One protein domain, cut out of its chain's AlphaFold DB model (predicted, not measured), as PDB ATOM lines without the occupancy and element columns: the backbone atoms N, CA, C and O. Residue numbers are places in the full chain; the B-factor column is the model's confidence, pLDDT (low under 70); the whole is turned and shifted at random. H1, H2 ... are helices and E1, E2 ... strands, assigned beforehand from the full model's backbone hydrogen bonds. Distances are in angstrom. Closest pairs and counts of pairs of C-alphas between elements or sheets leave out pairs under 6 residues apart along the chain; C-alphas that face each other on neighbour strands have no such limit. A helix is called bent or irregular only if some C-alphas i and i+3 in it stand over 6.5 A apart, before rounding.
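AT A GLANCE: This is residues 5 to 68 of the 75 residues of an uncharacterized protein of Lokiarchaeota archaeon (strain CR_4) (UniProt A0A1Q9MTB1). Two separate two-stranded hairpins, E1 with E2 and E3 with E4, are joined through one helix, H1, in an open, loose arrangement with few contacts between its three parts. The second hairpin is bent within E4, and its turn end, residues 53 to 58, sticks out free. The printed part has 64 residues, with four named strands and one named helix in the order E1, E2, H1, E3, E4; each sheet is an antiparallel pair, and the class is mixed, helices and strands. The whole is loose, with a radius of gyration of the C-alphas of 14.7 A, and spans 42 by 32 by 25 A.

HOW THE PARTS SIT: E1, residues 5 to 10, and E2, residues 18 to 23, form a hairpin of antiparallel neighbours with 164 degrees between their directions. Across it N 8 and O 20 are 2.8 A apart and N 22 and O 6 are 2.8 A apart, both within hydrogen-bond range. H1, residues 26 to 41, follows after a tight link of 2 residues, and it is apart from E1. H1 is irregular, with C-alphas 27 and 30 7.2 A apart, and 10 of its 12 O i to N i+4 pairs are within hydrogen-bond range. E3, residues 46 to 54, has one pair of C-alphas within 8 A of H1, those of Ser 39 and Ile 46 at 7.0 A. E4, residues 57 to 67, forms a hairpin with E3, antiparallel at 159 degrees. N 48 and O 65 at 2.9 A, and N 52 and O 59 at 2.8 A, are within hydrogen-bond range. E4 bends by 69 degrees at residue 63. Both E1 and E2 are apart from E3 and from E4, and H1 is apart from E4.

IN THESE COORDINATES: E1 begins at C-alpha 5, at (-11.752, 26.729, 30.986), and measures 16.0 A from first to last C-alpha; E2 measures 16.7 A. H1 runs 23.5 A from C-alpha 26, at (-8.575, 21.442, 22.634), to C-alpha 41. E3 measures 24.6 A. E4, the longest strand with 11 residues, measures 26.7 A and ends at C-alpha 67, at (1.560, 34.340, 41.230).

THE WHOLE: The two C-alphas farthest apart, those of Lys 15 and Thr 56, are 43.0 A apart, and the C-alphas of Arg 5 and Thr 68 are 18.6 A apart. The printed part has no cut. The links E2 to H1, H1 to E3 and E3 to E4 are tight, E1 to E2 is short with 7 residues, and no link is long. The mean pLDDT of the printed part is 89.0, and one printed residue, Lys 14, is under 70.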
ATOM      1  N   ARG A   5     -11.544  25.276  30.920       88.88
ATOM      2  CA  ARG A   5     -11.752  26.729  30.986       88.88
ATOM      3  C   ARG A   5     -10.840  27.337  32.037       88.88
ATOM      4  O   ARG A   5     -10.810  26.858  33.163       88.88
ATOM      5  N   LEU A   6     -10.154  28.416  31.676       88.44
ATOM      6  CA  LEU A   6      -9.504  29.292  32.643       88.44
ATOM      7  C   LEU A   6     -10.549  30.285  33.157       88.44
ATOM      8  O   LEU A   6     -11.162  31.005  32.367       88.44
ATOM      9  N   VAL A   7     -10.768  30.300  34.467       90.81
ATOM     10  CA  VAL A   7     -11.678  31.239  35.127       90.81
ATOM     11  C   VAL A   7     -10.833  32.269  35.858       90.81
ATOM     12  O   VAL A   7     -10.013  31.914  36.697       90.81
ATOM     13  N   LEU A   8     -11.010  33.536  35.501       88.75
ATOM     14  CA  LEU A   8     -10.406  34.671  36.182       88.75
ATOM     15  C   LEU A   8     -11.501  35.338  36.998       88.75
ATOM     16  O   LEU A   8     -12.470  35.847  36.434       88.75
ATOM     17  N   GLU A   9     -11.352  35.317  38.311       90.00
ATOM     18  CA  GLU A   9     -12.264  35.966  39.239       90.00
ATOM     19  C   GLU A   9     -11.518  37.089  39.948       90.00
ATOM     20  O   GLU A   9     -10.390  36.911  40.403       90.00
ATOM     21  N   SER A  10     -12.127  38.269  39.991       87.25
ATOM     22  CA  SER A  10     -11.618  39.386  40.776       87.25
ATOM     23  C   SER A  10     -12.613  39.742  41.862       87.25
ATOM     24  O   SER A  10     -13.811  39.903  41.582       87.25
ATOM     25  N   GLU A  11     -12.089  39.974  43.060       83.50
ATOM     26  CA  GLU A  11     -12.846  40.545  44.164       83.50
ATOM     27  C   GLU A  11     -13.510  41.861  43.737       83.50
ATOM     28  O   GLU A  11     -12.964  42.663  42.969       83.50
ATOM     29  N   SER A  12     -14.732  42.082  44.209       79.50
ATOM     30  CA  SER A  12     -15.444  43.332  43.992       79.50
ATOM     31  C   SER A  12     -16.107  43.770  45.284       79.50
ATOM     32  O   SER A  12     -16.788  42.987  45.933       79.50
ATOM     33  N   ASN A  13     -15.997  45.060  45.600       70.38
ATOM     34  CA  ASN A  13     -16.724  45.678  46.716       70.38
ATOM     35  C   ASN A  13     -18.248  45.720  46.481       70.38
ATOM     36  O   ASN A  13     -19.007  46.153  47.345       70.38
ATOM     37  N   LYS A  14     -18.716  45.336  45.286       66.69
ATOM     38  CA  LYS A  14     -20.136  45.197  44.948       66.69
ATOM     39  C   LYS A  14     -20.537  43.730  45.083       66.69
ATOM     40  O   LYS A  14     -19.723  42.856  44.828       66.69
ATOM     41  N   LYS A  15     -21.813  43.476  45.403       70.19
ATOM     42  CA  LYS A  15     -22.407  42.149  45.692       70.19
ATOM     43  C   LYS A  15     -22.071  40.999  44.720       70.19
ATOM     44  O   LYS A  15     -22.331  39.861  45.082       70.19
ATOM     45  N   ASN A  16     -21.525  41.272  43.532       76.88
ATOM     46  CA  ASN A  16     -21.177  40.258  42.541       76.88
ATOM     47  C   ASN A  16     -19.697  40.380  42.128       76.88
ATOM     48  O   ASN A  16     -19.307  41.446  41.627       76.88
ATOM     49  N   PRO A  17     -18.886  39.317  42.274       82.88
ATOM     50  CA  PRO A  17     -17.522  39.287  41.759       82.88
ATOM     51  C   PRO A  17     -17.522  39.388  40.230       82.88
ATOM     52  O   PRO A  17     -18.466  38.967  39.551       82.88
ATOM     53  N   ARG A  18     -16.462  39.973  39.662       88.19
ATOM     54  CA  ARG A  18     -16.294  39.981  38.203       88.19
ATOM     55  C   ARG A  18     -15.598  38.695  37.798       88.19
ATOM     56  O   ARG A  18     -14.484  38.433  38.240       88.19
ATOM     57  N   VAL A  19     -16.253  37.931  36.930       91.12
ATOM     58  CA  VAL A  19     -15.754  36.644  36.444       91.12
ATOM     59  C   VAL A  19     -15.595  36.696  34.929       91.12
ATOM     60  O   VAL A  19     -16.544  37.003  34.207       91.12
ATOM     61  N   LEU A  20     -14.408  36.347  34.439       91.50
ATOM     62  CA  LEU A  20     -14.116  36.148  33.024       91.50
ATOM     63  C   LEU A  20     -13.746  34.683  32.787       91.50
ATOM     64  O   LEU A  20     -12.829  34.151  33.408       91.50
ATOM     65  N   LYS A  21     -14.459  34.021  31.870       93.50
ATOM     66  CA  LYS A  21     -14.225  32.614  31.516       93.50
ATOM     67  C   LYS A  21     -13.608  32.535  30.123       93.50
ATOM     68  O   LYS A  21     -14.235  32.941  29.149       93.50
ATOM     69  N   LEU A  22     -12.403  31.984  30.031       91.06
ATOM     70  CA  LEU A  22     -11.659  31.808  28.788       91.06
ATOM     71  C   LEU A  22     -11.617  30.320  28.434       91.06
ATOM     72  O   LEU A  22     -11.074  29.502  29.178       91.06
ATOM     73  N   ASN A  23     -12.205  29.955  27.294       91.69
ATOM     74  CA  ASN A  23     -12.130  28.583  26.799       91.69
ATOM     75  C   ASN A  23     -10.704  28.279  26.332       91.69
ATOM     76  O   ASN A  23     -10.139  29.025  25.530       91.69
ATOM     77  N   VAL A  24     -10.142  27.158  26.781       90.25
ATOM     78  CA  VAL A  24      -8.861  26.666  26.268       90.25
ATOM     79  C   VAL A  24      -9.142  25.768  25.071       90.25
ATOM     80  O   VAL A  24      -9.869  24.780  25.176       90.25
ATOM     81  N   ALA A  25      -8.577  26.117  23.913       91.44
ATOM     82  CA  ALA A  25      -8.741  25.327  22.697       91.44
ATOM     83  C   ALA A  25      -8.249  23.881  22.918       91.44
ATOM     84  O   ALA A  25      -7.187  23.709  23.523       91.44
ATOM     85  N   PRO A  26      -8.937  22.845  22.394       90.81
ATOM     86  CA  PRO A  26      -8.575  21.442  22.634       90.81
ATOM     87  C   PRO A  26      -7.101  21.112  22.348       90.81
ATOM     88  O   PRO A  26      -6.458  20.413  23.128       90.81
ATOM     89  N   SER A  27      -6.531  21.692  21.286       92.75
ATOM     90  CA  SER A  27      -5.122  21.517  20.897       92.75
ATOM     91  C   SER A  27      -4.112  22.097  21.895       92.75
ATOM     92  O   SER A  27      -2.933  21.750  21.850       92.75
ATOM     93  N   LYS A  28      -4.551  22.974  22.803       90.88
ATOM     94  CA  LYS A  28      -3.716  23.624  23.822       90.88
ATOM     95  C   LYS A  28      -3.919  23.045  25.222       90.88
ATOM     96  O   LYS A  28      -3.060  23.268  26.068       90.88
ATOM     97  N   VAL A  29      -4.980  22.264  25.459       90.12
ATOM     98  CA  VAL A  29      -5.320  21.722  26.791       90.12
ATOM     99  C   VAL A  29      -4.165  20.921  27.390       90.12
ATOM    100  O   VAL A  29      -3.745  21.209  28.505       90.12
ATOM    101  N   LYS A  30      -3.598  19.965  26.641       90.50
ATOM    102  CA  LYS A  30      -2.492  19.123  27.135       90.50
ATOM    103  C   LYS A  30      -1.269  19.954  27.538       90.50
ATOM    104  O   LYS A  30      -0.703  19.740  28.604       90.50
ATOM    105  N   GLY A  31      -0.875  20.908  26.692       92.62
ATOM    106  CA  GLY A  31       0.262  21.790  26.970       92.62
ATOM    107  C   GLY A  31       0.009  22.697  28.174       92.62
ATOM    108  O   GLY A  31       0.887  22.845  29.018       92.62
ATOM    109  N   PHE A  32      -1.204  23.243  28.281       90.75
ATOM    110  CA  PHE A  32      -1.608  24.083  29.402       90.75
ATOM    111  C   PHE A  32      -1.560  23.316  30.731       90.75
ATOM    112  O   PHE A  32      -0.885  23.756  31.653       90.75
ATOM    113  N   VAL A  33      -2.193  22.142  30.815       89.62
ATOM    114  CA  VAL A  33      -2.200  21.318  32.040       89.62
ATOM    115  C   VAL A  33      -0.781  20.935  32.461       89.62
ATOM    116  O   VAL A  33      -0.424  21.088  33.625       89.62
ATOM    117  N   ASN A  34       0.058  20.507  31.514       92.31
ATOM    118  CA  ASN A  34       1.450  20.165  31.806       92.31
ATOM    119  C   ASN A  34       2.232  21.358  32.374       92.31
ATOM    120  O   ASN A  34       2.961  21.199  33.350       92.31
ATOM    121  N   PHE A  35       2.060  22.547  31.788       92.88
ATOM    122  CA  PHE A  35       2.712  23.772  32.249       92.88
ATOM    123  C   PHE A  35       2.319  24.135  33.689       92.88
ATOM    124  O   PHE A  35       3.190  24.445  34.506       92.88
ATOM    125  N   ILE A  36       1.024  24.064  34.016       89.81
ATOM    126  CA  ILE A  36       0.519  24.359  35.365       89.81
ATOM    127  C   ILE A  36       1.069  23.348  36.373       89.81
ATOM    128  O   ILE A  36       1.681  23.754  37.359       89.81
ATOM    129  N   ASN A  37       0.940  22.047  36.092       90.38
ATOM    130  CA  ASN A  37       1.408  20.984  36.986       90.38
ATOM    131  C   ASN A  37       2.912  21.088  37.264       90.38
ATOM    132  O   ASN A  37       3.355  20.903  38.396       90.38
ATOM    133  N   GLN A  38       3.708  21.405  36.241       92.62
ATOM    134  CA  GLN A  38       5.141  21.608  36.417       92.62
ATOM    135  C   GLN A  38       5.431  22.832  37.291       92.62
ATOM    136  O   GLN A  38       6.256  22.753  38.199       92.62
ATOM    137  N   SER A  39       4.729  23.943  37.055       91.25
ATOM    138  CA  SER A  39       4.919  25.180  37.820       91.25
ATOM    139  C   SER A  39       4.572  24.996  39.303       91.25
ATOM    140  O   SER A  39       5.323  25.447  40.167       91.25
ATOM    141  N   VAL A  40       3.492  24.260  39.595       90.69
ATOM    142  CA  VAL A  40       3.092  23.850  40.953       90.69
ATOM    143  C   VAL A  40       4.163  22.972  41.599       90.69
ATOM    144  O   VAL A  40       4.665  23.299  42.675       90.69
ATOM    145  N   LYS A  41       4.571  21.889  40.922       91.44
ATOM    146  CA  LYS A  41       5.565  20.933  41.433       91.44
ATOM    147  C   LYS A  41       6.903  21.600  41.749       91.44
ATOM    148  O   LYS A  41       7.528  21.292  42.760       91.44
ATOM    149  N   GLU A  42       7.346  22.508  40.885       92.06
ATOM    150  CA  GLU A  42       8.600  23.246  41.055       92.06
ATOM    151  C   GLU A  42       8.468  24.436  42.018       92.06
ATOM    152  O   GLU A  42       9.473  25.086  42.308       92.06
ATOM    153  N   LYS A  43       7.257  24.730  42.517       88.94
ATOM    154  CA  LYS A  43       6.942  25.906  43.346       88.94
ATOM    155  C   LYS A  43       7.427  27.209  42.706       88.94
ATOM    156  O   LYS A  43       7.881  28.125  43.392       88.94
ATOM    157  N   ARG A  44       7.369  27.279  41.374       88.94
ATOM    158  CA  ARG A  44       7.822  28.441  40.611       88.94
ATOM    159  C   ARG A  44       6.641  29.356  40.315       88.94
ATOM    160  O   ARG A  44       5.607  28.875  39.846       88.94
ATOM    161  N   PRO A  45       6.782  30.670  40.555       91.06
ATOM    162  CA  PRO A  45       5.738  31.611  40.205       91.06
ATOM    163  C   PRO A  45       5.582  31.670  38.686       91.06
ATOM    164  O   PRO A  45       6.565  31.684  37.941       91.06
ATOM    165  N   ILE A  46       4.339  31.756  38.228       92.19
ATOM    166  CA  ILE A  46       4.029  32.046  36.836       92.19
ATOM    167  C   ILE A  46       3.756  33.536  36.667       92.19
ATOM    168  O   ILE A  46       3.208  34.193  37.549       92.19
ATOM    169  N   THR A  47       4.144  34.080  35.517       91.31
ATOM    170  CA  THR A  47       3.848  35.471  35.164       91.31
ATOM    171  C   THR A  47       2.777  35.508  34.086       91.31
ATOM    172  O   THR A  47       2.991  34.999  32.986       91.31
ATOM    173  N   ILE A  48       1.655  36.162  34.374       89.94
ATOM    174  CA  ILE A  48       0.684  36.568  33.357       89.94
ATOM    175  C   ILE A  48       1.010  37.993  32.926       89.94
ATOM    176  O   ILE A  48       1.192  38.886  33.751       89.94
ATOM    177  N   TYR A  49       1.067  38.205  31.619       91.62
ATOM    178  CA  TYR A  49       1.220  39.511  30.998       91.62
ATOM    179  C   TYR A  49       0.460  39.522  29.674       91.62
ATOM    180  O   TYR A  49       0.174  38.472  29.097       91.62
ATOM    181  N   PHE A  50       0.138  40.715  29.191       90.44
ATOM    182  CA  PHE A  50      -0.442  40.885  27.863       90.44
ATOM    183  C   PHE A  50       0.675  41.033  26.837       90.44
ATOM    184  O   PHE A  50       1.652  41.731  27.089       90.44
ATOM    185  N   GLU A  51       0.530  40.410  25.677       92.69
ATOM    186  CA  GLU A  51       1.431  40.609  24.544       92.69
ATOM    187  C   GLU A  51       0.661  41.310  23.427       92.69
ATOM    188  O   GLU A  51      -0.380  40.822  22.979       92.69
ATOM    189  N   LYS A  52       1.146  42.478  22.995       91.50
ATOM    190  CA  LYS A  52       0.632  43.149  21.804       91.50
ATOM    191  C   LYS A  52       1.256  42.476  20.584       91.50
ATOM    192  O   LYS A  52       2.479  42.359  20.485       91.50
ATOM    193  N   MET A  53       0.405  42.042  19.659       92.12
ATOM    194  CA  MET A  53       0.822  41.431  18.401       92.12
ATOM    195  C   MET A  53       0.516  42.377  17.241       92.12
ATOM    196  O   MET A  53      -0.639  42.733  17.027       92.12
ATOM    197  N   GLU A  54       1.545  42.751  16.484       92.00
ATOM    198  CA  GLU A  54       1.420  43.577  15.280       92.00
ATOM    199  C   GLU A  54       2.318  42.985  14.185       92.00
ATOM    200  O   GLU A  54       3.540  43.114  14.217       92.00
ATOM    201  N   GLY A  55       1.727  42.219  13.262       91.50
ATOM    202  CA  GLY A  55       2.485  41.448  12.269       91.50
ATOM    203  C   GLY A  55       3.435  40.436  12.923       91.50
ATOM    204  O   GLY A  55       2.993  39.516  13.620       91.50
ATOM    205  N   THR A  56       4.743  40.609  12.717       89.25
ATOM    206  CA  THR A  56       5.816  39.813  13.347       89.25
ATOM    207  C   THR A  56       6.308  40.397  14.671       89.25
ATOM    208  O   THR A  56       7.014  39.714  15.410       89.25
ATOM    209  N   ILE A  57       5.919  41.629  15.006       88.25
ATOM    210  CA  ILE A  57       6.348  42.302  16.230       88.25
ATOM    211  C   ILE A  57       5.553  41.743  17.410       88.25
ATOM    212  O   ILE A  57       4.327  41.565  17.349       88.25
ATOM    213  N   ARG A  58       6.277  41.429  18.483       91.69
ATOM    214  CA  ARG A  58       5.737  40.972  19.763       91.69
ATOM    215  C   ARG A  58       6.263  41.888  20.852       91.69
ATOM    216  O   ARG A  58       7.465  41.919  21.108       91.69
ATOM    217  N   GLU A  59       5.366  42.646  21.468       91.00
ATOM    218  CA  GLU A  59       5.712  43.563  22.549       91.00
ATOM    219  C   GLU A  59       5.003  43.141  23.834       91.00
ATOM    220  O   GLU A  59       3.776  43.017  23.883       91.00
ATOM    221  N   LYS A  60       5.779  42.924  24.900       91.31
ATOM    222  CA  LYS A  60       5.225  42.603  26.215       91.31
ATOM    223  C   LYS A  60       4.687  43.869  26.869       91.31
ATOM    224  O   LYS A  60       5.404  44.854  27.024       91.31
ATOM    225  N   SER A  61       3.442  43.812  27.317       87.00
ATOM    226  CA  SER A  61       2.827  44.870  28.107       87.00
ATOM    227  C   SER A  61       3.568  45.069  29.426       87.00
ATOM    228  O   SER A  61       4.043  44.119  30.054       87.00
ATOM    229  N   LYS A  62       3.594  46.322  29.887       88.50
ATOM    230  CA  LYS A  62       4.051  46.672  31.238       88.50
ATOM    231  C   LYS A  62       3.118  46.113  32.318       88.50
ATOM    232  O   LYS A  62       3.557  45.913  33.449       88.50
ATOM    233  N   LEU A  63       1.853  45.844  31.979       89.50
ATOM    234  CA  LEU A  63       0.894  45.225  32.888       89.50
ATOM    235  C   LEU A  63       1.174  43.722  32.988       89.50
ATOM    236  O   LEU A  63       0.931  42.963  32.044       89.50
ATOM    237  N   ARG A  64       1.682  43.311  34.149       91.00
ATOM    238  CA  ARG A  64       2.026  41.925  34.470       91.00
ATOM    239  C   ARG A  64       1.709  41.611  35.927       91.00
ATOM    240  O   ARG A  64       1.859  42.475  36.787       91.00
ATOM    241  N   GLY A  65       1.321  40.373  36.191       88.38
ATOM    242  CA  GLY A  65       1.147  39.818  37.529       88.38
ATOM    243  C   GLY A  65       1.960  38.539  37.666       88.38
ATOM    244  O   GLY A  65       2.079  37.781  36.705       88.38
ATOM    245  N   SER A  66       2.524  38.308  38.847       91.44
ATOM    246  CA  SER A  66       3.247  37.081  39.179       91.44
ATOM    247  C   SER A  66       2.531  36.393  40.329       91.44
ATOM    248  O   SER A  66       2.228  37.047  41.323       91.44
ATOM    249  N   PHE A  67       2.260  35.100  40.202       90.12
ATOM    250  CA  PHE A  67       1.560  34.340  41.230       90.12
ATOM    251  C   PHE A  67       2.002  32.882  41.241       90.12
ATOM    252  O   PHE A  67       2.454  32.338  40.233       90.12
ATOM    253  N   THR A  68       1.867  32.263  42.403       87.56
ATOM    254  CA  THR A  68       2.187  30.856  42.623       87.56
ATOM    255  C   THR A  68       0.879  30.097  42.745       87.56
ATOM    256  O   THR A  68      -0.021  30.522  43.465       87.56
TER     257      THR A  68